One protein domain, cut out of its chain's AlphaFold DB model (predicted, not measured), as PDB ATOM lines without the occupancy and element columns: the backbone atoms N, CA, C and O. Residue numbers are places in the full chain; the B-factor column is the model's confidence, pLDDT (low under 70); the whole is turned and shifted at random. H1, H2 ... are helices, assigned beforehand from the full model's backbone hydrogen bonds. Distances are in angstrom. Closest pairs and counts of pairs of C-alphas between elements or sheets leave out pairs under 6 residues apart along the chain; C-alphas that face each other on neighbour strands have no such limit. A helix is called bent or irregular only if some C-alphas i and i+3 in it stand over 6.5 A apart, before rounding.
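Overview. This is residues 589 to 757 of the 757 residues of an uncharacterized protein of Tetrahymena thermophila (strain SB210) (UniProt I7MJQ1). What is the shape? Short H4 sits in the middle of a compact, all-helix body; H8 folds back along H7a, the first arm of long, bent H7, H1 spans from H8 to H7a, and H3 and H6 pack on H7a near its beginning. Residues 641 to 646 stick out. What is printed, and how large? The printed part has 169 residues with eight named helices, H1 to H8 in order, and no named strand. The radius of gyration of the C-alphas is 16.7 A, the spans 49 by 40 by 37 A.

Along the chain. Where do the helices begin? H1, residues 590 to 607, spans 26.6 A from C-alpha 590 at (21.903, 93.883, 62.557). H2 is residues 610 to 614, H3 620 to 636 over 24.4 A, H4 654 to 661, H5 669 to 673, H6 676 to 686. And the last two? H7, residues 698 to 727, is one helix by its hydrogen bonds but bent, C-alphas 717 and 720 being 7.7 A apart; its arms are H7a, 698 to 717, 28.9 A, and H7b, 720 to 727. H8, residues 733 to 750, spans 25.7 A to C-alpha 750 at (39.965, 80.667, 52.751).

Arrangement. What touches the hub, H7? Closest C-alphas to H7a include Val 604 of H1 to Cys 710, 6.6 A, Ile 629 of H3 to Ala 703, 6.9 A, and Phe 661 of H4 to Lys 707, 5.2 A. H6 only just touches H7a, with 3 pairs of C-alphas within 8 A, the closest Phe 686 and Thr 699, 7.0 A. How does H8 run? It touches H7a, closest C-alphas Phe 711 and His 749, 7.0 A, at a shallow tilt of 28 degrees, opposite ways. H2 and H5? H2 touches H3, closest C-alphas Glu 610 and Ile 623, 6.4 A; H5 and H6 only just touch, only at the corner, with 3 pairs. Are the backbones whole? Every O i to N i+4 pair is within hydrogen-bond range but in H1, 13 of 14.

Size, cuts and confidence. Is it cut? The printed part has no cut; the links H3 to H4 and H6 to H7 are long. Where is confidence low? Mean pLDDT of the printed part is 73.8; residues under 70 include 634 to 655 and 684 to 699.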
ATOM      1  N   ASN A 589      20.723  97.309  64.962       60.66
ATOM      2  CA  ASN A 589      19.711  96.303  64.624       60.66
ATOM      3  C   ASN A 589      20.154  95.404  63.450       60.66
ATOM      4  O   ASN A 589      19.444  95.252  62.458       60.66
ATOM      5  N   TYR A 590      21.333  94.787  63.558       64.12
ATOM      6  CA  TYR A 590      21.903  93.883  62.557       64.12
ATOM      7  C   TYR A 590      21.082  92.594  62.383       64.12
ATOM      8  O   TYR A 590      21.057  92.018  61.295       64.12
ATOM      9  N   GLY A 591      20.346  92.171  63.420       64.12
ATOM     10  CA  GLY A 591      19.525  90.956  63.397       64.12
ATOM     11  C   GLY A 591      18.496  90.910  62.258       64.12
ATOM     12  O   GLY A 591      18.234  89.834  61.722       64.12
ATOM     13  N   LYS A 592      17.970  92.068  61.820       68.94
ATOM     14  CA  LYS A 592      17.032  92.127  60.685       68.94
ATOM     15  C   LYS A 592      17.703  91.758  59.359       68.94
ATOM     16  O   LYS A 592      17.134  90.997  58.586       68.94
ATOM     17  N   PHE A 593      18.928  92.231  59.124       73.12
ATOM     18  CA  PHE A 593      19.692  91.931  57.908       73.12
ATOM     19  C   PHE A 593      20.204  90.487  57.906       73.12
ATOM     20  O   PHE A 593      20.165  89.811  56.882       73.12
ATOM     21  N   HIS A 594      20.589  89.982  59.080       73.00
ATOM     22  CA  HIS A 594      21.005  88.597  59.248       73.00
ATOM     23  C   HIS A 594      19.920  87.606  58.803       73.00
ATOM     24  O   HIS A 594      20.237  86.655  58.094       73.00
ATOM     25  N   ASN A 595      18.642  87.854  59.117       68.19
ATOM     26  CA  ASN A 595      17.529  87.002  58.674       68.19
ATOM     27  C   ASN A 595      17.373  86.933  57.141       68.19
ATOM     28  O   ASN A 595      17.052  85.862  56.626       68.19
ATOM     29  N   PHE A 596      17.661  88.013  56.405       70.31
ATOM     30  CA  PHE A 596      17.688  87.972  54.937       70.31
ATOM     31  C   PHE A 596      18.819  87.076  54.416       70.31
ATOM     32  O   PHE A 596      18.571  86.244  53.546       70.31
ATOM     33  N   ASN A 597      20.018  87.143  55.009       72.75
ATOM     34  CA  ASN A 597      21.113  86.231  54.659       72.75
ATOM     35  C   ASN A 597      20.761  84.758  54.950       72.75
ATOM     36  O   ASN A 597      21.102  83.884  54.154       72.75
ATOM     37  N   LYS A 598      20.016  84.465  56.034       74.00
ATOM     38  CA  LYS A 598      19.486  83.108  56.303       74.00
ATOM     39  C   LYS A 598      18.569  82.628  55.182       74.00
ATOM     40  O   LYS A 598      18.716  81.504  54.709       74.00
ATOM     41  N   LEU A 599      17.620  83.473  54.773       72.56
ATOM     42  CA  LEU A 599      16.641  83.146  53.736       72.56
ATOM     43  C   LEU A 599      17.317  82.936  52.375       72.56
ATOM     44  O   LEU A 599      17.043  81.942  51.706       72.56
ATOM     45  N   PHE A 600      18.256  83.815  52.013       77.94
ATOM     46  CA  PHE A 600      19.069  83.678  50.806       77.94
ATOM     47  C   PHE A 600      19.839  82.350  50.798       77.94
ATOM     48  O   PHE A 600      19.676  81.552  49.877       77.94
ATOM     49  N   MET A 601      20.597  82.045  51.856       77.25
ATOM     50  CA  MET A 601      21.361  80.795  51.921       77.25
ATOM     51  C   MET A 601      20.477  79.547  51.948       77.25
ATOM     52  O   MET A 601      20.866  78.510  51.415       77.25
ATOM     53  N   TYR A 602      19.271  79.629  52.513       75.94
ATOM     54  CA  TYR A 602      18.301  78.539  52.435       75.94
ATOM     55  C   TYR A 602      17.813  78.291  50.998       75.94
ATOM     56  O   TYR A 602      17.622  77.135  50.619       75.94
ATOM     57  N   ASN A 603      17.678  79.340  50.181       76.38
ATOM     58  CA  ASN A 603      17.368  79.215  48.755       76.38
ATOM     59  C   ASN A 603      18.554  78.646  47.957       76.38
ATOM     60  O   ASN A 603      18.349  77.724  47.173       76.38
ATOM     61  N   VAL A 604      19.791  79.083  48.222       80.19
ATOM     62  CA  VAL A 604      21.002  78.492  47.610       80.19
ATOM     63  C   VAL A 604      21.103  76.994  47.924       80.19
ATOM     64  O   VAL A 604      21.251  76.170  47.028       80.19
ATOM     65  N   VAL A 605      20.917  76.598  49.186       79.38
ATOM     66  CA  VAL A 605      20.940  75.181  49.606       79.38
ATOM     67  C   VAL A 605      19.733  74.384  49.064       79.38
ATOM     68  O   VAL A 605      19.781  73.155  48.997       79.38
ATOM     69  N   LYS A 606      18.649  75.050  48.646       80.56
ATOM     70  CA  LYS A 606      17.519  74.431  47.931       80.56
ATOM     71  C   LYS A 606      17.789  74.192  46.443       80.56
ATOM     72  O   LYS A 606      17.125  73.324  45.887       80.56
ATOM     73  N   MET A 607      18.734  74.901  45.817       80.75
ATOM     74  CA  MET A 607      19.073  74.691  44.400       80.75
ATOM     75  C   MET A 607      19.642  73.293  44.138       80.75
ATOM     76  O   MET A 607      19.440  72.763  43.055       80.75
ATOM     77  N   PHE A 608      20.261  72.662  45.139       82.56
ATOM     78  CA  PHE A 608      20.690  71.262  45.108       82.56
ATOM     79  C   PHE A 608      19.502  70.297  45.321       82.56
ATOM     80  O   PHE A 608      19.422  69.588  46.329       82.56
ATOM     81  N   SER A 609      18.541  70.323  44.399       85.69
ATOM     82  CA  SER A 609      17.496  69.304  44.254       85.69
ATOM     83  C   SER A 609      17.913  68.270  43.206       85.69
ATOM     84  O   SER A 609      18.743  68.562  42.350       85.69
ATOM     85  N   GLU A 610      17.320  67.077  43.258       87.50
ATOM     86  CA  GLU A 610      17.535  66.008  42.271       87.50
ATOM     87  C   GLU A 610      17.298  66.512  40.844       87.50
ATOM     88  O   GLU A 610      18.229  66.544  40.050       87.50
ATOM     89  N   TYR A 611      16.108  67.063  40.589       89.69
ATOM     90  CA  TYR A 611      15.722  67.683  39.319       89.69
ATOM     91  C   TYR A 611      16.727  68.730  38.805       89.69
ATOM     92  O   TYR A 611      17.087  68.724  37.633       89.69
ATOM     93  N   ASN A 612      17.217  69.631  39.664       86.00
ATOM     94  CA  ASN A 612      18.156  70.668  39.228       86.00
ATOM     95  C   ASN A 612      19.551  70.110  38.921       86.00
ATOM     96  O   ASN A 612      20.233  70.643  38.052       86.00
ATOM     97  N   LEU A 613      19.999  69.083  39.648       86.06
ATOM     98  CA  LEU A 613      21.304  68.456  39.428       86.06
ATOM     99  C   LEU A 613      21.287  67.545  38.192       86.06
ATOM    100  O   LEU A 613      22.263  67.520  37.448       86.06
ATOM    101  N   ASP A 614      20.166  66.870  37.947       89.69
ATOM    102  CA  ASP A 614      19.915  66.067  36.748       89.69
ATOM    103  C   ASP A 614      19.906  66.952  35.486       89.69
ATOM    104  O   ASP A 614      20.662  66.711  34.548       89.69
ATOM    105  N   ASN A 615      19.206  68.096  35.531       88.06
ATOM    106  CA  ASN A 615      19.245  69.123  34.475       88.06
ATOM    107  C   ASN A 615      20.643  69.736  34.233       88.06
ATOM    108  O   ASN A 615      20.874  70.337  33.186       88.06
ATOM    109  N   LEU A 616      21.575  69.616  35.186       84.31
ATOM    110  CA  LEU A 616      22.977  70.031  35.038       84.31
ATOM    111  C   LEU A 616      23.886  68.896  34.523       84.31
ATOM    112  O   LEU A 616      25.100  69.082  34.443       84.31
ATOM    113  N   GLY A 617      23.327  67.726  34.195       82.25
ATOM    114  CA  GLY A 617      24.071  66.558  33.717       82.25
ATOM    115  C   GLY A 617      24.928  65.882  34.792       82.25
ATOM    116  O   GLY A 617      25.920  65.226  34.468       82.25
ATOM    117  N   VAL A 618      24.603  66.057  36.079       81.94
ATOM    118  CA  VAL A 618      25.369  65.452  37.178       81.94
ATOM    119  C   VAL A 618      25.066  63.946  37.257       81.94
ATOM    120  O   VAL A 618      23.903  63.572  37.374       81.94
ATOM    121  N   PRO A 619      26.070  63.047  37.270       86.00
ATOM    122  CA  PRO A 619      25.828  61.608  37.393       86.00
ATOM    123  C   PRO A 619      25.038  61.239  38.658       86.00
ATOM    124  O   PRO A 619      25.384  61.685  39.753       86.00
ATOM    125  N   ASN A 620      24.029  60.366  38.539       83.94
ATOM    126  CA  ASN A 620      23.088  60.050  39.627       83.94
ATOM    127  C   ASN A 620      23.777  59.630  40.948       83.94
ATOM    128  O   ASN A 620      23.400  60.100  42.017       83.94
ATOM    129  N   MET A 621      24.866  58.847  40.907       81.31
ATOM    130  CA  MET A 621      25.630  58.511  42.127       81.31
ATOM    131  C   MET A 621      26.102  59.762  42.897       81.31
ATOM    132  O   MET A 621      26.028  59.810  44.124       81.31
ATOM    133  N   ILE A 622      26.541  60.794  42.172       75.69
ATOM    134  CA  ILE A 622      26.989  62.074  42.732       75.69
ATOM    135  C   ILE A 622      25.781  62.900  43.202       75.69
ATOM    136  O   ILE A 622      25.854  63.518  44.265       75.69
ATOM    137  N   ILE A 623      24.652  62.867  42.478       81.69
ATOM    138  CA  ILE A 623      23.388  63.486  42.916       81.69
ATOM    139  C   ILE A 623      22.990  62.966  44.303       81.69
ATOM    140  O   ILE A 623      22.755  63.767  45.212       81.69
ATOM    141  N   GLN A 624      22.985  61.645  44.506       83.12
ATOM    142  CA  GLN A 624      22.606  61.049  45.789       83.12
ATOM    143  C   GLN A 624      23.569  61.437  46.924       83.12
ATOM    144  O   GLN A 624      23.121  61.701  48.045       83.12
ATOM    145  N   GLU A 625      24.879  61.543  46.673       72.25
ATOM    146  CA  GLU A 625      25.834  62.063  47.666       72.25
ATOM    147  C   GLU A 625      25.589  63.545  47.996       72.25
ATOM    148  O   GLU A 625      25.523  63.910  49.177       72.25
ATOM    149  N   ILE A 626      25.373  64.391  46.984       78.06
ATOM    150  CA  ILE A 626      25.091  65.823  47.161       78.06
ATOM    151  C   ILE A 626      23.796  66.030  47.956       78.06
ATOM    152  O   ILE A 626      23.806  66.760  48.950       78.06
ATOM    153  N   ILE A 627      22.702  65.353  47.592       82.75
ATOM    154  CA  ILE A 627      21.417  65.418  48.307       82.75
ATOM    155  C   ILE A 627      21.585  64.965  49.760       82.75
ATOM    156  O   ILE A 627      21.093  65.626  50.682       82.75
ATOM    157  N   ASN A 628      22.330  63.881  49.997       78.75
ATOM    158  CA  ASN A 628      22.626  63.405  51.345       78.75
ATOM    159  C   ASN A 628      23.411  64.429  52.175       78.75
ATOM    160  O   ASN A 628      23.130  64.590  53.364       78.75
ATOM    161  N   ILE A 629      24.386  65.128  51.589       73.69
ATOM    162  CA  ILE A 629      25.131  66.195  52.273       73.69
ATOM    163  C   ILE A 629      24.215  67.397  52.549       73.69
ATOM    164  O   ILE A 629      24.132  67.870  53.684       73.69
ATOM    165  N   VAL A 630      23.459  67.848  51.552       77.12
ATOM    166  CA  VAL A 630      22.523  68.981  51.632       77.12
ATOM    167  C   VAL A 630      21.441  68.757  52.690       77.12
ATOM    168  O   VAL A 630      21.141  69.658  53.476       77.12
ATOM    169  N   ASN A 631      20.885  67.549  52.784       74.06
ATOM    170  CA  ASN A 631      19.903  67.205  53.812       74.06
ATOM    171  C   ASN A 631      20.507  67.230  55.224       74.06
ATOM    172  O   ASN A 631      19.860  67.708  56.156       74.06
ATOM    173  N   LYS A 632      21.767  66.816  55.393       69.69
ATOM    174  CA  LYS A 632      22.468  66.912  56.680       69.69
ATOM    175  C   LYS A 632      22.855  68.356  57.041       69.69
ATOM    176  O   LYS A 632      22.729  68.735  58.203       69.69
ATOM    177  N   ILE A 633      23.218  69.194  56.066       70.75
ATOM    178  CA  ILE A 633      23.385  70.648  56.257       70.75
ATOM    179  C   ILE A 633      22.062  71.267  56.742       70.75
ATOM    180  O   ILE A 633      22.045  71.958  57.761       70.75
ATOM    181  N   LYS A 634      20.926  70.934  56.108       69.50
ATOM    182  CA  LYS A 634      19.583  71.353  56.563       69.50
ATOM    183  C   LYS A 634      19.258  70.865  57.988       69.50
ATOM    184  O   LYS A 634      18.545  71.565  58.705       69.50
ATOM    185  N   ILE A 635      19.770  69.704  58.418       64.50
ATOM    186  CA  ILE A 635      19.642  69.205  59.802       64.50
ATOM    187  C   ILE A 635      20.499  70.017  60.780       64.50
ATOM    188  O   ILE A 635      20.014  70.319  61.865       64.50
ATOM    189  N   SER A 636      21.715  70.435  60.404       57.41
ATOM    190  CA  SER A 636      22.580  71.281  61.251       57.41
ATOM    191  C   SER A 636      21.913  72.596  61.675       57.41
ATOM    192  O   SER A 636      22.193  73.133  62.743       57.41
ATOM    193  N   ALA A 637      20.987  73.082  60.845       57.84
ATOM    194  CA  ALA A 637      20.216  74.284  61.096       57.84
ATOM    195  C   ALA A 637      18.999  74.051  62.018       57.84
ATOM    196  O   ALA A 637      18.526  75.000  62.634       57.84
ATOM    197  N   ARG A 638      18.474  72.818  62.130       56.69
ATOM    198  CA  ARG A 638      17.247  72.517  62.893       56.69
ATOM    199  C   ARG A 638      17.477  72.638  64.404       56.69
ATOM    200  O   ARG A 638      18.137  71.787  64.999       56.69
ATOM    201  N   ARG A 639      16.810  73.607  65.047       50.00
ATOM    202  CA  ARG A 639      16.574  73.591  66.506       50.00
ATOM    203  C   ARG A 639      15.946  72.245  66.896       50.00
ATOM    204  O   ARG A 639      14.836  71.938  66.464       50.00
ATOM    205  N   ARG A 640      16.624  71.458  67.736       48.59
ATOM    206  CA  ARG A 640      16.004  70.302  68.400       48.59
ATOM    207  C   ARG A 640      15.126  70.785  69.552       48.59
ATOM    208  O   ARG A 640      15.590  71.507  70.430       48.59
ATOM    209  N   ASN A 641      13.864  70.366  69.555       42.31
ATOM    210  CA  ASN A 641      12.938  70.639  70.650       42.31
ATOM    211  C   ASN A 641      13.198  69.680  71.821       42.31
ATOM    212  O   ASN A 641      12.949  68.493  71.681       42.31
ATOM    213  N   ASN A 642      13.673  70.229  72.943       43.56
ATOM    214  CA  ASN A 642      13.523  69.867  74.369       43.56
ATOM    215  C   ASN A 642      13.188  68.431  74.866       43.56
ATOM    216  O   ASN A 642      12.833  68.294  76.035       43.56
ATOM    217  N   SER A 643      13.361  67.357  74.098       50.03
ATOM    218  CA  SER A 643      13.387  65.980  74.612       50.03
ATOM    219  C   SER A 643      14.781  65.367  74.436       50.03
ATOM    220  O   SER A 643      15.207  65.022  73.340       50.03
ATOM    221  N   ASN A 644      15.477  65.221  75.568       42.88
ATOM    222  CA  ASN A 644      16.745  64.503  75.762       42.88
ATOM    223  C   ASN A 644      18.013  65.100  75.110       42.88
ATOM    224  O   ASN A 644      18.449  64.694  74.039       42.88
ATOM    225  N   LYS A 645      18.663  65.998  75.872       50.47
ATOM    226  CA  LYS A 645      20.115  66.302  75.878       50.47
ATOM    227  C   LYS A 645      20.836  66.334  74.516       50.47
ATOM    228  O   LYS A 645      21.924  65.784  74.367       50.47
ATOM    229  N   GLU A 646      20.302  67.083  73.560       48.19
ATOM    230  CA  GLU A 646      21.080  67.555  72.415       48.19
ATOM    231  C   GLU A 646      21.110  69.084  72.394       48.19
ATOM    232  O   GLU A 646      20.082  69.733  72.586       48.19
ATOM    233  N   VAL A 647      22.310  69.642  72.209       48.16
ATOM    234  CA  VAL A 647      22.597  71.078  72.328       48.16
ATOM    235  C   VAL A 647      21.652  71.893  71.439       48.16
ATOM    236  O   VAL A 647      21.503  71.613  70.247       48.16
ATOM    237  N   GLN A 648      21.006  72.907  72.023       42.75
ATOM    238  CA  GLN A 648      20.182  73.846  71.266       42.75
ATOM    239  C   GLN A 648      21.085  74.692  70.366       42.75
ATOM    240  O   GLN A 648      21.865  75.508  70.851       42.75
ATOM    241  N   TYR A 649      20.938  74.530  69.054       47.09
ATOM    242  CA  TYR A 649      21.583  75.391  68.071       47.09
ATOM    243  C   TYR A 649      20.544  76.247  67.356       47.09
ATOM    244  O   TYR A 649      19.523  75.748  66.877       47.09
ATOM    245  N   ASP A 650      20.821  77.545  67.274       45.19
ATOM    246  CA  ASP A 650      20.032  78.457  66.460       45.19
ATOM    247  C   ASP A 650      20.323  78.267  64.970       45.19
ATOM    248  O   ASP A 650      21.481  78.164  64.542       45.19
ATOM    249  N   TYR A 651      19.246  78.294  64.179       47.41
ATOM    250  CA  TYR A 651      19.281  78.372  62.720       47.41
ATOM    251  C   TYR A 651      20.257  79.469  62.281       47.41
ATOM    252  O   TYR A 651      20.046  80.641  62.602       47.41
ATOM    253  N   PHE A 652      21.289  79.104  61.512       56.94
ATOM    254  CA  PHE A 652      22.322  80.041  61.042       56.94
ATOM    255  C   PHE A 652      23.066  80.788  62.164       56.94
ATOM    256  O   PHE A 652      23.424  81.954  62.016       56.94
ATOM    257  N   SER A 653      23.326  80.104  63.275       60.97
ATOM    258  CA  SER A 653      24.386  80.483  64.213       60.97
ATOM    259  C   SER A 653      25.767  80.518  63.533       60.97
ATOM    260  O   SER A 653      25.955  79.987  62.434       60.97
ATOM    261  N   ILE A 654      26.756  81.093  64.224       64.06
ATOM    262  CA  ILE A 654      28.175  81.112  63.824       64.06
ATOM    263  C   ILE A 654      28.653  79.718  63.382       64.06
ATOM    264  O   ILE A 654      29.319  79.580  62.355       64.06
ATOM    265  N   ALA A 655      28.249  78.663  64.097       64.81
ATOM    266  CA  ALA A 655      28.606  77.288  63.766       64.81
ATOM    267  C   ALA A 655      28.079  76.829  62.393       64.81
ATOM    268  O   ALA A 655      28.778  76.113  61.680       64.81
ATOM    269  N   HIS A 656      26.891  77.279  61.978       71.38
ATOM    270  CA  HIS A 656      26.313  76.940  60.674       71.38
ATOM    271  C   HIS A 656      26.964  77.728  59.523       71.38
ATOM    272  O   HIS A 656      27.138  77.168  58.446       71.38
ATOM    273  N   TYR A 657      27.404  78.976  59.743       73.62
ATOM    274  CA  TYR A 657      28.237  79.692  58.759       73.62
ATOM    275  C   TYR A 657      29.589  78.998  58.575       73.62
ATOM    276  O   TYR A 657      29.973  78.705  57.443       73.62
ATOM    277  N   ASN A 658      30.266  78.642  59.673       73.06
ATOM    278  CA  ASN A 658      31.460  77.799  59.612       73.06
ATOM    279  C   ASN A 658      31.163  76.495  58.844       73.06
ATOM    280  O   ASN A 658      31.897  76.143  57.929       73.06
ATOM    281  N   LEU A 659      30.046  75.812  59.113       76.75
ATOM    282  CA  LEU A 659      29.688  74.589  58.390       76.75
ATOM    283  C   LEU A 659      29.445  74.799  56.880       76.75
ATOM    284  O   LEU A 659      29.812  73.930  56.092       76.75
ATOM    285  N   LEU A 660      28.842  75.922  56.477       76.94
ATOM    286  CA  LEU A 660      28.472  76.233  55.086       76.94
ATOM    287  C   LEU A 660      29.616  76.768  54.220       76.94
ATOM    288  O   LEU A 660      29.563  76.602  53.004       76.94
ATOM    289  N   PHE A 661      30.616  77.417  54.818       82.94
ATOM    290  CA  PHE A 661      31.648  78.135  54.061       82.94
ATOM    291  C   PHE A 661      33.081  77.707  54.386       82.94
ATOM    292  O   PHE A 661      33.948  77.875  53.534       82.94
ATOM    293  N   TYR A 662      33.349  77.120  55.559       83.31
ATOM    294  CA  TYR A 662      34.709  76.730  55.943       83.31
ATOM    295  C   TYR A 662      35.253  75.616  55.045       83.31
ATOM    296  O   TYR A 662      34.794  74.475  55.150       83.31
ATOM    297  N   LEU A 663      36.243  75.893  54.192       83.19
ATOM    298  CA  LEU A 663      36.898  74.832  53.420       83.19
ATOM    299  C   LEU A 663      37.815  73.994  54.316       83.19
ATOM    300  O   LEU A 663      38.729  74.517  54.953       83.19
ATOM    301  N   ILE A 664      37.594  72.677  54.320       78.25
ATOM    302  CA  ILE A 664      38.452  71.714  55.018       78.25
ATOM    303  C   ILE A 664      39.676  71.452  54.134       78.25
ATOM    304  O   ILE A 664      39.533  70.986  53.006       78.25
ATOM    305  N   LYS A 665      40.873  71.733  54.639       76.69
ATOM    306  CA  LYS A 665      42.161  71.521  53.970       76.69
ATOM    307  C   LYS A 665      43.070  70.720  54.897       76.69
ATOM    308  O   LYS A 665      43.009  70.900  56.109       76.69
ATOM    309  N   ASN A 666      43.978  69.912  54.350       71.00
ATOM    310  CA  ASN A 666      44.949  69.163  55.164       71.00
ATOM    311  C   ASN A 666      45.761  70.075  56.111       71.00
ATOM    312  O   ASN A 666      46.108  69.652  57.207       71.00
ATOM    313  N   SER A 667      45.999  71.335  55.729       70.38
ATOM    314  CA  SER A 667      46.688  72.338  56.552       70.38
ATOM    315  C   SER A 667      45.858  72.925  57.702       70.38
ATOM    316  O   SER A 667      46.436  73.464  58.640       70.38
ATOM    317  N   ASN A 668      44.521  72.847  57.665       72.62
ATOM    318  CA  ASN A 668      43.647  73.492  58.657       72.62
ATOM    319  C   ASN A 668      42.779  72.519  59.477       72.62
ATOM    320  O   ASN A 668      42.183  72.928  60.475       72.62
ATOM    321  N   THR A 669      42.764  71.226  59.140       70.31
ATOM    322  CA  THR A 669      42.061  70.180  59.907       70.31
ATOM    323  C   THR A 669      42.465  70.157  61.379       70.31
ATOM    324  O   THR A 669      41.600  69.974  62.232       70.31
ATOM    325  N   ASN A 670      43.734  70.427  61.703       69.75
ATOM    326  CA  ASN A 670      44.215  70.526  63.087       69.75
ATOM    327  C   ASN A 670      43.524  71.655  63.884       69.75
ATOM    328  O   ASN A 670      43.224  71.479  65.063       69.75
ATOM    329  N   ILE A 671      43.165  72.773  63.240       72.06
ATOM    330  CA  ILE A 671      42.419  73.873  63.880       72.06
ATOM    331  C   ILE A 671      41.006  73.406  64.275       72.06
ATOM    332  O   ILE A 671      40.499  73.777  65.334       72.06
ATOM    333  N   ILE A 672      40.389  72.549  63.452       69.94
ATOM    334  CA  ILE A 672      39.084  71.933  63.731       69.94
ATOM    335  C   ILE A 672      39.205  70.846  64.810       69.94
ATOM    336  O   ILE A 672      38.361  70.788  65.702       69.94
ATOM    337  N   LYS A 673      40.251  70.000  64.762       71.50
ATOM    338  CA  LYS A 673      40.524  68.952  65.772       71.50
ATOM    339  C   LYS A 673      40.602  69.532  67.189       71.50
ATOM    340  O   LYS A 673      40.159  68.887  68.132       71.50
ATOM    341  N   ASN A 674      41.089  70.764  67.327       70.88
ATOM    342  CA  ASN A 674      41.225  71.445  68.615       70.88
ATOM    343  C   ASN A 674      39.917  72.088  69.125       70.88
ATOM    344  O   ASN A 674      39.922  72.720  70.179       70.88
ATOM    345  N   GLN A 675      38.792  71.960  68.408       71.12
ATOM    346  CA  GLN A 675      37.506  72.555  68.793       71.12
ATOM    347  C   GLN A 675      36.373  71.516  68.732       71.12
ATOM    348  O   GLN A 675      35.759  71.274  67.690       71.12
ATOM    349  N   PHE A 676      36.077  70.912  69.889       66.06
ATOM    350  CA  PHE A 676      35.161  69.772  70.039       66.06
ATOM    351  C   PHE A 676      33.760  69.995  69.439       66.06
ATOM    352  O   PHE A 676      33.195  69.084  68.831       66.06
ATOM    353  N   GLU A 677      33.219  71.214  69.545       65.88
ATOM    354  CA  GLU A 677      31.933  71.586  68.943       65.88
ATOM    355  C   GLU A 677      31.925  71.340  67.427       65.88
ATOM    356  O   GLU A 677      31.011  70.706  66.898       65.88
ATOM    357  N   TYR A 678      32.977  71.766  66.721       67.62
ATOM    358  CA  TYR A 678      33.079  71.590  65.274       67.62
ATOM    359  C   TYR A 678      33.322  70.133  64.887       67.62
ATOM    360  O   TYR A 678      32.714  69.671  63.922       67.62
ATOM    361  N   ILE A 679      34.110  69.368  65.653       68.00
ATOM    362  CA  ILE A 679      34.242  67.911  65.447       68.00
ATOM    363  C   ILE A 679      32.859  67.244  65.496       68.00
ATOM    364  O   ILE A 679      32.512  66.450  64.619       68.00
ATOM    365  N   HIS A 680      32.043  67.599  66.491       67.50
ATOM    366  CA  HIS A 680      30.687  67.085  66.647       67.50
ATOM    367  C   HIS A 680      29.779  67.468  65.469       67.50
ATOM    368  O   HIS A 680      29.076  66.606  64.932       67.50
ATOM    369  N   PHE A 681      29.838  68.725  65.013       68.88
ATOM    370  CA  PHE A 681      29.135  69.170  63.809       68.88
ATOM    371  C   PHE A 681      29.570  68.397  62.566       68.88
ATOM    372  O   PHE A 681      28.711  67.894  61.846       68.88
ATOM    373  N   TYR A 682      30.867  68.235  62.316       70.62
ATOM    374  CA  TYR A 682      31.354  67.527  61.132       70.62
ATOM    375  C   TYR A 682      31.009  66.030  61.150       70.62
ATOM    376  O   TYR A 682      30.562  65.485  60.134       70.62
ATOM    377  N   LYS A 683      31.078  65.394  62.326       70.38
ATOM    378  CA  LYS A 683      30.641  64.007  62.527       70.38
ATOM    379  C   LYS A 683      29.134  63.842  62.297       70.38
ATOM    380  O   LYS A 683      28.730  62.900  61.622       70.38
ATOM    381  N   LYS A 684      28.290  64.762  62.781       66.50
ATOM    382  CA  LYS A 684      26.828  64.706  62.564       66.50
ATOM    383  C   LYS A 684      26.404  65.075  61.142       66.50
ATOM    384  O   LYS A 684      25.543  64.410  60.573       66.50
ATOM    385  N   CYS A 685      27.001  66.113  60.563       65.12
ATOM    386  CA  CYS A 685      26.537  66.704  59.307       65.12
ATOM    387  C   CYS A 685      27.165  66.063  58.066       65.12
ATOM    388  O   CYS A 685      26.600  66.150  56.984       65.12
ATOM    389  N   PHE A 686      28.309  65.393  58.192       65.50
ATOM    390  CA  PHE A 686      28.973  64.779  57.039       65.50
ATOM    391  C   PHE A 686      29.429  63.338  57.297       65.50
ATOM    392  O   PHE A 686      29.921  62.702  56.375       65.50
ATOM    393  N   LYS A 687      29.257  62.796  58.515       65.00
ATOM    394  CA  LYS A 687      29.879  61.529  58.963       65.00
ATOM    395  C   LYS A 687      31.418  61.534  58.880       65.00
ATOM    396  O   LYS A 687      32.039  60.482  58.990       65.00
ATOM    397  N   ILE A 688      32.042  62.708  58.743       67.44
ATOM    398  CA  ILE A 688      33.499  62.852  58.690       67.44
ATOM    399  C   ILE A 688      34.037  62.759  60.117       67.44
ATOM    400  O   ILE A 688      33.718  63.597  60.963       67.44
ATOM    401  N   ASN A 689      34.885  61.766  60.383       67.19
ATOM    402  CA  ASN A 689      35.694  61.758  61.592       67.19
ATOM    403  C   ASN A 689      36.945  62.619  61.370       67.19
ATOM    404  O   ASN A 689      37.948  62.153  60.847       67.19
ATOM    405  N   ILE A 690      36.895  63.890  61.770       65.62
ATOM    406  CA  ILE A 690      38.043  64.803  61.621       65.62
ATOM    407  C   ILE A 690      39.215  64.417  62.544       65.62
ATOM    408  O   ILE A 690      40.344  64.841  62.310       65.62
ATOM    409  N   GLN A 691      38.984  63.580  63.563       65.19
ATOM    410  CA  GLN A 691      40.049  63.092  64.444       65.19
ATOM    411  C   GLN A 691      40.888  61.966  63.816       65.19
ATOM    412  O   GLN A 691      42.048  61.827  64.189       65.19
ATOM    413  N   SER A 692      40.360  61.190  62.859       63.97
ATOM    414  CA  SER A 692      41.169  60.192  62.142       63.97
ATOM    415  C   SER A 692      42.084  60.863  61.118       63.97
ATOM    416  O   SER A 692      41.653  61.752  60.387       63.97
ATOM    417  N   ASN A 693      43.334  60.401  61.027       55.62
ATOM    418  CA  ASN A 693      44.343  60.974  60.127       55.62
ATOM    419  C   ASN A 693      44.014  60.797  58.629       55.62
ATOM    420  O   ASN A 693      44.544  61.526  57.795       55.62
ATOM    421  N   SER A 694      43.072  59.917  58.281       54.31
ATOM    422  CA  SER A 694      42.475  59.787  56.947       54.31
ATOM    423  C   SER A 694      41.437  60.886  56.646       54.31
ATOM    424  O   SER A 694      40.290  60.617  56.289       54.31
ATOM    425  N   THR A 695      41.832  62.161  56.740       53.31
ATOM    426  CA  THR A 695      40.965  63.315  56.411       53.31
ATOM    427  C   THR A 695      40.657  63.493  54.914       53.31
ATOM    428  O   THR A 695      39.946  64.427  54.552       53.31
ATOM    429  N   GLN A 696      41.130  62.598  54.041       56.91
ATOM    430  CA  GLN A 696      40.839  62.572  52.601       56.91
ATOM    431  C   GLN A 696      39.722  61.572  52.248       56.91
ATOM    432  O   GLN A 696      39.894  60.714  51.386       56.91
ATOM    433  N   SER A 697      38.560  61.655  52.905       65.38
ATOM    434  CA  SER A 697      37.390  60.906  52.425       65.38
ATOM    435  C   SER A 697      36.742  61.616  51.234       65.38
ATOM    436  O   SER A 697      36.690  62.846  51.183       65.38
ATOM    437  N   LEU A 698      36.178  60.850  50.297       67.38
ATOM    438  CA  LEU A 698      35.434  61.373  49.142       67.38
ATOM    439  C   LEU A 698      34.339  62.380  49.565       67.38
ATOM    440  O   LEU A 698      34.145  63.426  48.944       67.38
ATOM    441  N   THR A 699      33.709  62.131  50.716       68.50
ATOM    442  CA  THR A 699      32.712  63.009  51.342       68.50
ATOM    443  C   THR A 699      33.270  64.376  51.772       68.50
ATOM    444  O   THR A 699      32.531  65.359  51.742       68.50
ATOM    445  N   VAL A 700      34.555  64.486  52.149       73.88
ATOM    446  CA  VAL A 700      35.224  65.783  52.406       73.88
ATOM    447  C   VAL A 700      35.331  66.581  51.107       73.88
ATOM    448  O   VAL A 700      35.024  67.775  51.094       73.88
ATOM    449  N   THR A 701      35.695  65.919  50.005       75.12
ATOM    450  CA  THR A 701      35.779  66.529  48.671       75.12
ATOM    451  C   THR A 701      34.419  67.062  48.223       75.12
ATOM    452  O   THR A 701      34.307  68.249  47.911       75.12
ATOM    453  N   TYR A 702      33.356  66.252  48.281       73.44
ATOM    454  CA  TYR A 702      32.004  66.703  47.924       73.44
ATOM    455  C   TYR A 702      31.466  67.793  48.862       73.44
ATOM    456  O   TYR A 702      30.856  68.756  48.395       73.44
ATOM    457  N   ALA A 703      31.746  67.713  50.169       77.50
ATOM    458  CA  ALA A 703      31.403  68.785  51.100       77.50
ATOM    459  C   ALA A 703      32.084  70.107  50.705       77.50
ATOM    460  O   ALA A 703      31.418  71.137  50.634       77.50
ATOM    461  N   ASN A 704      33.382  70.090  50.394       81.44
ATOM    462  CA  ASN A 704      34.113  71.275  49.939       81.44
ATOM    463  C   ASN A 704      33.599  71.821  48.595       81.44
ATOM    464  O   ASN A 704      33.534  73.038  48.433       81.44
ATOM    465  N   ILE A 705      33.186  70.957  47.660       79.94
ATOM    466  CA  ILE A 705      32.562  71.371  46.391       79.94
ATOM    467  C   ILE A 705      31.256  72.133  46.655       79.94
ATOM    468  O   ILE A 705      31.100  73.256  46.174       79.94
ATOM    469  N   ILE A 706      30.355  71.595  47.483       79.31
ATOM    470  CA  ILE A 706      29.089  72.263  47.841       79.31
ATOM    471  C   ILE A 706      29.358  73.610  48.528       79.31
ATOM    472  O   ILE A 706      28.749  74.616  48.171       79.31
ATOM    473  N   LYS A 707      30.320  73.668  49.460       85.38
ATOM    474  CA  LYS A 707      30.737  74.922  50.115       85.38
ATOM    475  C   LYS A 707      31.294  75.945  49.119       85.38
ATOM    476  O   LYS A 707      31.013  77.134  49.255       85.38
ATOM    477  N   LYS A 708      32.053  75.503  48.106       84.50
ATOM    478  CA  LYS A 708      32.563  76.363  47.026       84.50
ATOM    479  C   LYS A 708      31.423  76.925  46.175       84.50
ATOM    480  O   LYS A 708      31.414  78.125  45.934       84.50
ATOM    481  N   PHE A 709      30.434  76.116  45.793       82.00
ATOM    482  CA  PHE A 709      29.242  76.614  45.096       82.00
ATOM    483  C   PHE A 709      28.438  77.605  45.952       82.00
ATOM    484  O   PHE A 709      28.123  78.695  45.479       82.00
ATOM    485  N   CYS A 710      28.181  77.288  47.227       82.00
ATOM    486  CA  CYS A 710      27.530  78.202  48.172       82.00
ATOM    487  C   CYS A 710      28.265  79.548  48.287       82.00
ATOM    488  O   CYS A 710      27.625  80.599  48.281       82.00
ATOM    489  N   PHE A 711      29.599  79.521  48.362       87.06
ATOM    490  CA  PHE A 711      30.440  80.717  48.375       87.06
ATOM    491  C   PHE A 711      30.328  81.521  47.073       87.06
ATOM    492  O   PHE A 711      30.046  82.714  47.128       87.06
ATOM    493  N   LEU A 712      30.503  80.884  45.910       83.50
ATOM    494  CA  LEU A 712      30.468  81.559  44.608       83.50
ATOM    495  C   LEU A 712      29.105  82.209  44.332       83.50
ATOM    496  O   LEU A 712      29.054  83.373  43.944       83.50
ATOM    497  N   ILE A 713      28.005  81.496  44.602       81.12
ATOM    498  CA  ILE A 713      26.647  82.030  44.435       81.12
ATOM    499  C   ILE A 713      26.432  83.234  45.365       81.12
ATOM    500  O   ILE A 713      25.979  84.279  44.904       81.12
ATOM    501  N   TYR A 714      26.826  83.140  46.642       84.00
ATOM    502  CA  TYR A 714      26.733  84.264  47.581       84.00
ATOM    503  C   TYR A 714      27.550  85.480  47.119       84.00
ATOM    504  O   TYR A 714      27.024  86.593  47.066       84.00
ATOM    505  N   MET A 715      28.818  85.274  46.754       85.56
ATOM    506  CA  MET A 715      29.720  86.350  46.340       85.56
ATOM    507  C   MET A 715      29.227  87.062  45.079       85.56
ATOM    508  O   MET A 715      29.231  88.292  45.046       85.56
ATOM    509  N   ASN A 716      28.754  86.315  44.079       82.94
ATOM    510  CA  ASN A 716      28.220  86.888  42.845       82.94
ATOM    511  C   ASN A 716      26.919  87.663  43.110       82.94
ATOM    512  O   ASN A 716      26.780  88.795  42.651       82.94
ATOM    513  N   SER A 717      26.000  87.120  43.918       79.00
ATOM    514  CA  SER A 717      24.747  87.806  44.273       79.00
ATOM    515  C   SER A 717      24.951  89.077  45.107       79.00
ATOM    516  O   SER A 717      24.159  90.012  44.997       79.00
ATOM    517  N   ILE A 718      25.998  89.146  45.940       82.44
ATOM    518  CA  ILE A 718      26.261  90.311  46.800       82.44
ATOM    519  C   ILE A 718      27.224  91.335  46.171       82.44
ATOM    520  O   ILE A 718      27.342  92.443  46.693       82.44
ATOM    521  N   GLN A 719      27.887  91.022  45.049       83.69
ATOM    522  CA  GLN A 719      29.034  91.784  44.526       83.69
ATOM    523  C   GLN A 719      28.759  93.287  44.326       83.69
ATOM    524  O   GLN A 719      29.560  94.113  44.767       83.69
ATOM    525  N   ARG A 720      27.625  93.661  43.705       82.56
ATOM    526  CA  ARG A 720      27.221  95.075  43.515       82.56
ATOM    527  C   ARG A 720      27.012  95.769  44.864       82.56
ATOM    528  O   ARG A 720      27.565  96.839  45.095       82.56
ATOM    529  N   SER A 721      26.290  95.122  45.781       83.56
ATOM    530  CA  SER A 721      26.039  95.640  47.134       83.56
ATOM    531  C   SER A 721      27.324  95.799  47.952       83.56
ATOM    532  O   SER A 721      27.465  96.778  48.677       83.56
ATOM    533  N   TYR A 722      28.272  94.866  47.819       85.69
ATOM    534  CA  TYR A 722      29.579  94.935  48.472       85.69
ATOM    535  C   TYR A 722      30.429  96.087  47.922       85.69
ATOM    536  O   TYR A 722      30.939  96.879  48.708       85.69
ATOM    537  N   LYS A 723      30.532  96.243  46.592       85.12
ATOM    538  CA  LYS A 723      31.251  97.368  45.960       85.12
ATOM    539  C   LYS A 723      30.718  98.721  46.454       85.12
ATOM    540  O   LYS A 723      31.493  99.523  46.971       85.12
ATOM    541  N   LEU A 724      29.396  98.913  46.403       83.94
ATOM    542  CA  LEU A 724      28.728 100.129  46.889       83.94
ATOM    543  C   LEU A 724      28.937 100.355  48.398       83.94
ATOM    544  O   LEU A 724      29.154 101.483  48.831       83.94
ATOM    545  N   ALA A 725      28.904  99.298  49.217       86.81
ATOM    546  CA  ALA A 725      29.162  99.394  50.655       86.81
ATOM    547  C   ALA A 725      30.627  99.732  50.987       86.81
ATOM    548  O   ALA A 725      30.881 100.436  51.964       86.81
ATOM    549  N   SER A 726      31.581  99.249  50.186       86.12
ATOM    550  CA  SER A 726      33.015  99.515  50.353       86.12
ATOM    551  C   SER A 726      33.389 100.947  49.979       86.12
ATOM    552  O   SER A 726      34.206 101.548  50.669       86.12
ATOM    553  N   GLN A 727      32.775 101.483  48.919       89.44
ATOM    554  CA  GLN A 727      33.031 102.829  48.386       89.44
ATOM    555  C   GLN A 727      32.289 103.946  49.142       89.44
ATOM    556  O   GLN A 727      32.648 105.114  49.013       89.44
ATOM    557  N   ALA A 728      31.269 103.616  49.940       85.31
ATOM    558  CA  ALA A 728      30.517 104.594  50.720       85.31
ATOM    559  C   ALA A 728      31.393 105.282  51.789       85.31
ATOM    560  O   ALA A 728      31.880 104.629  52.716       85.31
ATOM    561  N   GLN A 729      31.528 106.611  51.686       83.94
ATOM    562  CA  GLN A 729      32.268 107.451  52.641       83.94
ATOM    563  C   GLN A 729      31.692 107.357  54.064       83.94
ATOM    564  O   GLN A 729      32.438 107.251  55.035       83.94
ATOM    565  N   GLN A 730      30.361 107.339  54.186       86.44
ATOM    566  CA  GLN A 730      29.652 107.048  55.432       86.44
ATOM    567  C   GLN A 730      28.848 105.758  55.271       86.44
ATOM    568  O   GLN A 730      28.032 105.622  54.358       86.44
ATOM    569  N   LYS A 731      29.090 104.785  56.154       85.25
ATOM    570  CA  LYS A 731      28.511 103.440  56.058       85.25
ATOM    571  C   LYS A 731      27.271 103.332  56.933       85.25
ATOM    572  O   LYS A 731      27.351 103.377  58.157       85.25
ATOM    573  N   THR A 732      26.117 103.118  56.306       85.94
ATOM    574  CA  THR A 732      24.885 102.750  57.018       85.94
ATOM    575  C   THR A 732      25.066 101.418  57.765       85.94
ATOM    576  O   THR A 732      25.833 100.561  57.315       85.94
ATOM    577  N   PRO A 733      24.284 101.137  58.827       82.31
ATOM    578  CA  PRO A 733      24.327  99.841  59.514       82.31
ATOM    579  C   PRO A 733      24.043  98.633  58.601       82.31
ATOM    580  O   PRO A 733      24.438  97.510  58.916       82.31
ATOM    581  N   ARG A 734      23.362  98.841  57.461       82.12
ATOM    582  CA  ARG A 734      23.169  97.816  56.423       82.12
ATOM    583  C   ARG A 734      24.470  97.541  55.667       82.12
ATOM    584  O   ARG A 734      24.816  96.380  55.479       82.12
ATOM    585  N   GLN A 735      25.182  98.587  55.253       85.06
ATOM    586  CA  GLN A 735      26.470  98.473  54.561       85.06
ATOM    587  C   GLN A 735      27.544  97.889  55.487       85.06
ATOM    588  O   GLN A 735      28.211  96.941  55.089       85.06
ATOM    589  N   GLU A 736      27.642  98.349  56.742       84.44
ATOM    590  CA  GLU A 736      28.525  97.738  57.752       84.44
ATOM    591  C   GLU A 736      28.271  96.229  57.909       84.44
ATOM    592  O   GLU A 736      29.218  95.450  58.012       84.44
ATOM    593  N   TYR A 737      26.998  95.814  57.926       84.50
ATOM    594  CA  TYR A 737      26.627  94.402  58.012       84.50
ATOM    595  C   TYR A 737      27.023  93.618  56.755       84.50
ATOM    596  O   TYR A 737      27.579  92.529  56.873       84.50
ATOM    597  N   ILE A 738      26.763  94.166  55.563       84.44
ATOM    598  CA  ILE A 738      27.118  93.533  54.285       84.44
ATOM    599  C   ILE A 738      28.629  93.313  54.192       84.44
ATOM    600  O   ILE A 738      29.042  92.214  53.825       84.44
ATOM    601  N   LEU A 739      29.443  94.308  54.560       86.38
ATOM    602  CA  LEU A 739      30.903  94.186  54.571       86.38
ATOM    603  C   LEU A 739      31.356  93.076  55.523       86.38
ATOM    604  O   LEU A 739      31.898  92.077  55.060       86.38
ATOM    605  N   LYS A 740      31.009  93.174  56.814       85.00
ATOM    606  CA  LYS A 740      31.395  92.183  57.836       85.00
ATOM    607  C   LYS A 740      30.951  90.763  57.489       85.00
ATOM    608  O   LYS A 740      31.715  89.817  57.660       85.00
ATOM    609  N   ALA A 741      29.730  90.602  56.977       83.06
ATOM    610  CA  ALA A 741      29.224  89.296  56.572       83.06
ATOM    611  C   ALA A 741      29.980  88.731  55.360       83.06
ATOM    612  O   ALA A 741      30.265  87.536  55.314       83.06
ATOM    613  N   THR A 742      30.322  89.579  54.388       86.19
ATOM    614  CA  THR A 742      31.061  89.166  53.186       86.19
ATOM    615  C   THR A 742      32.512  88.820  53.525       86.19
ATOM    616  O   THR A 742      32.971  87.742  53.162       86.19
ATOM    617  N   GLU A 743      33.195  89.664  54.301       87.31
ATOM    618  CA  GLU A 743      34.551  89.432  54.825       87.31
ATOM    619  C   GLU A 743      34.614  88.149  55.673       87.31
ATOM    620  O   GLU A 743      35.500  87.313  55.495       87.31
ATOM    621  N   GLY A 744      33.622  87.936  56.548       85.88
ATOM    622  CA  GLY A 744      33.482  86.708  57.328       85.88
ATOM    623  C   GLY A 744      33.343  85.467  56.442       85.88
ATOM    624  O   GLY A 744      34.064  84.492  56.635       85.88
ATOM    625  N   ILE A 745      32.469  85.503  55.430       85.94
ATOM    626  CA  ILE A 745      32.282  84.403  54.464       85.94
ATOM    627  C   ILE A 745      33.544  84.138  53.630       85.94
ATOM    628  O   ILE A 745      33.890  82.976  53.409       85.94
ATOM    629  N   GLN A 746      34.268  85.179  53.214       88.69
ATOM    630  CA  GLN A 746      35.556  85.050  52.525       88.69
ATOM    631  C   GLN A 746      36.615  84.382  53.408       88.69
ATOM    632  O   GLN A 746      37.272  83.441  52.965       88.69
ATOM    633  N   SER A 747      36.738  84.810  54.667       87.25
ATOM    634  CA  SER A 747      37.687  84.239  55.631       87.25
ATOM    635  C   SER A 747      37.397  82.754  55.907       87.25
ATOM    636  O   SER A 747      38.304  81.917  55.878       87.25
ATOM    637  N   LEU A 748      36.114  82.395  56.046       86.38
ATOM    638  CA  LEU A 748      35.673  81.000  56.117       86.38
ATOM    639  C   LEU A 748      36.099  80.214  54.867       86.38
ATOM    640  O   LEU A 748      36.731  79.165  54.987       86.38
ATOM    641  N   HIS A 749      35.823  80.734  53.668       86.31
ATOM    642  CA  HIS A 749      36.177  80.062  52.416       86.31
ATOM    643  C   HIS A 749      37.692  79.868  52.240       86.31
ATOM    644  O   HIS A 749      38.138  78.836  51.739       86.31
ATOM    645  N   GLN A 750      38.507  80.808  52.721       85.69
ATOM    646  CA  GLN A 750      39.965  80.667  52.751       85.69
ATOM    647  C   GLN A 750      40.437  79.548  53.697       85.69
ATOM    648  O   GLN A 750      41.505  78.973  53.469       85.69
ATOM    649  N   GLY A 751      39.620  79.165  54.682       79.38
ATOM    650  CA  GLY A 751      39.892  78.083  55.629       79.38
ATOM    651  C   GLY A 751      40.176  78.551  57.059       79.38
ATOM    652  O   GLY A 751      40.769  77.790  57.826       79.38
ATOM    653  N   ASN A 752      39.761  79.769  57.422       81.81
ATOM    654  CA  ASN A 752      39.911  80.342  58.761       81.81
ATOM    655  C   ASN A 752      38.596  80.191  59.543       81.81
ATOM    656  O   ASN A 752      37.534  80.519  59.021       81.81
ATOM    657  N   LEU A 753      38.628  79.698  60.790       77.56
ATOM    658  CA  LEU A 753      37.409  79.581  61.607       77.56
ATOM    659  C   LEU A 753      37.018  80.950  62.170       77.56
ATOM    660  O   LEU A 753      37.800  81.588  62.878       77.56
ATOM    661  N   VAL A 754      35.777  81.368  61.930       73.75
ATOM    662  CA  VAL A 754      35.242  82.627  62.460       73.75
ATOM    663  C   VAL A 754      34.535  82.345  63.786       73.75
ATOM    664  O   VAL A 754      33.513  81.662  63.820       73.75
ATOM    665  N   ARG A 755      35.080  82.867  64.895       66.19
ATOM    666  CA  ARG A 755      34.534  82.662  66.256       66.19
ATOM    667  C   ARG A 755      33.299  83.515  66.570       66.19
ATOM    668  O   ARG A 755      32.522  83.142  67.444       66.19
ATOM    669  N   ARG A 756      33.132  84.665  65.908       63.28
ATOM    670  CA  ARG A 756      31.982  85.583  66.024       63.28
ATOM    671  C   ARG A 756      31.753  86.270  64.680       63.28
ATOM    672  O   ARG A 756      32.728  86.586  64.010       63.28
ATOM    673  N   PHE A 757      30.489  86.471  64.323       55.84
ATOM    674  CA  PHE A 757      30.022  86.924  63.012       55.84
ATOM    675  C   PHE A 757      29.092  88.133  63.180       55.84
ATOM    676  O   PHE A 757      28.354  88.130  64.194       55.84
TER     677      PHE A 757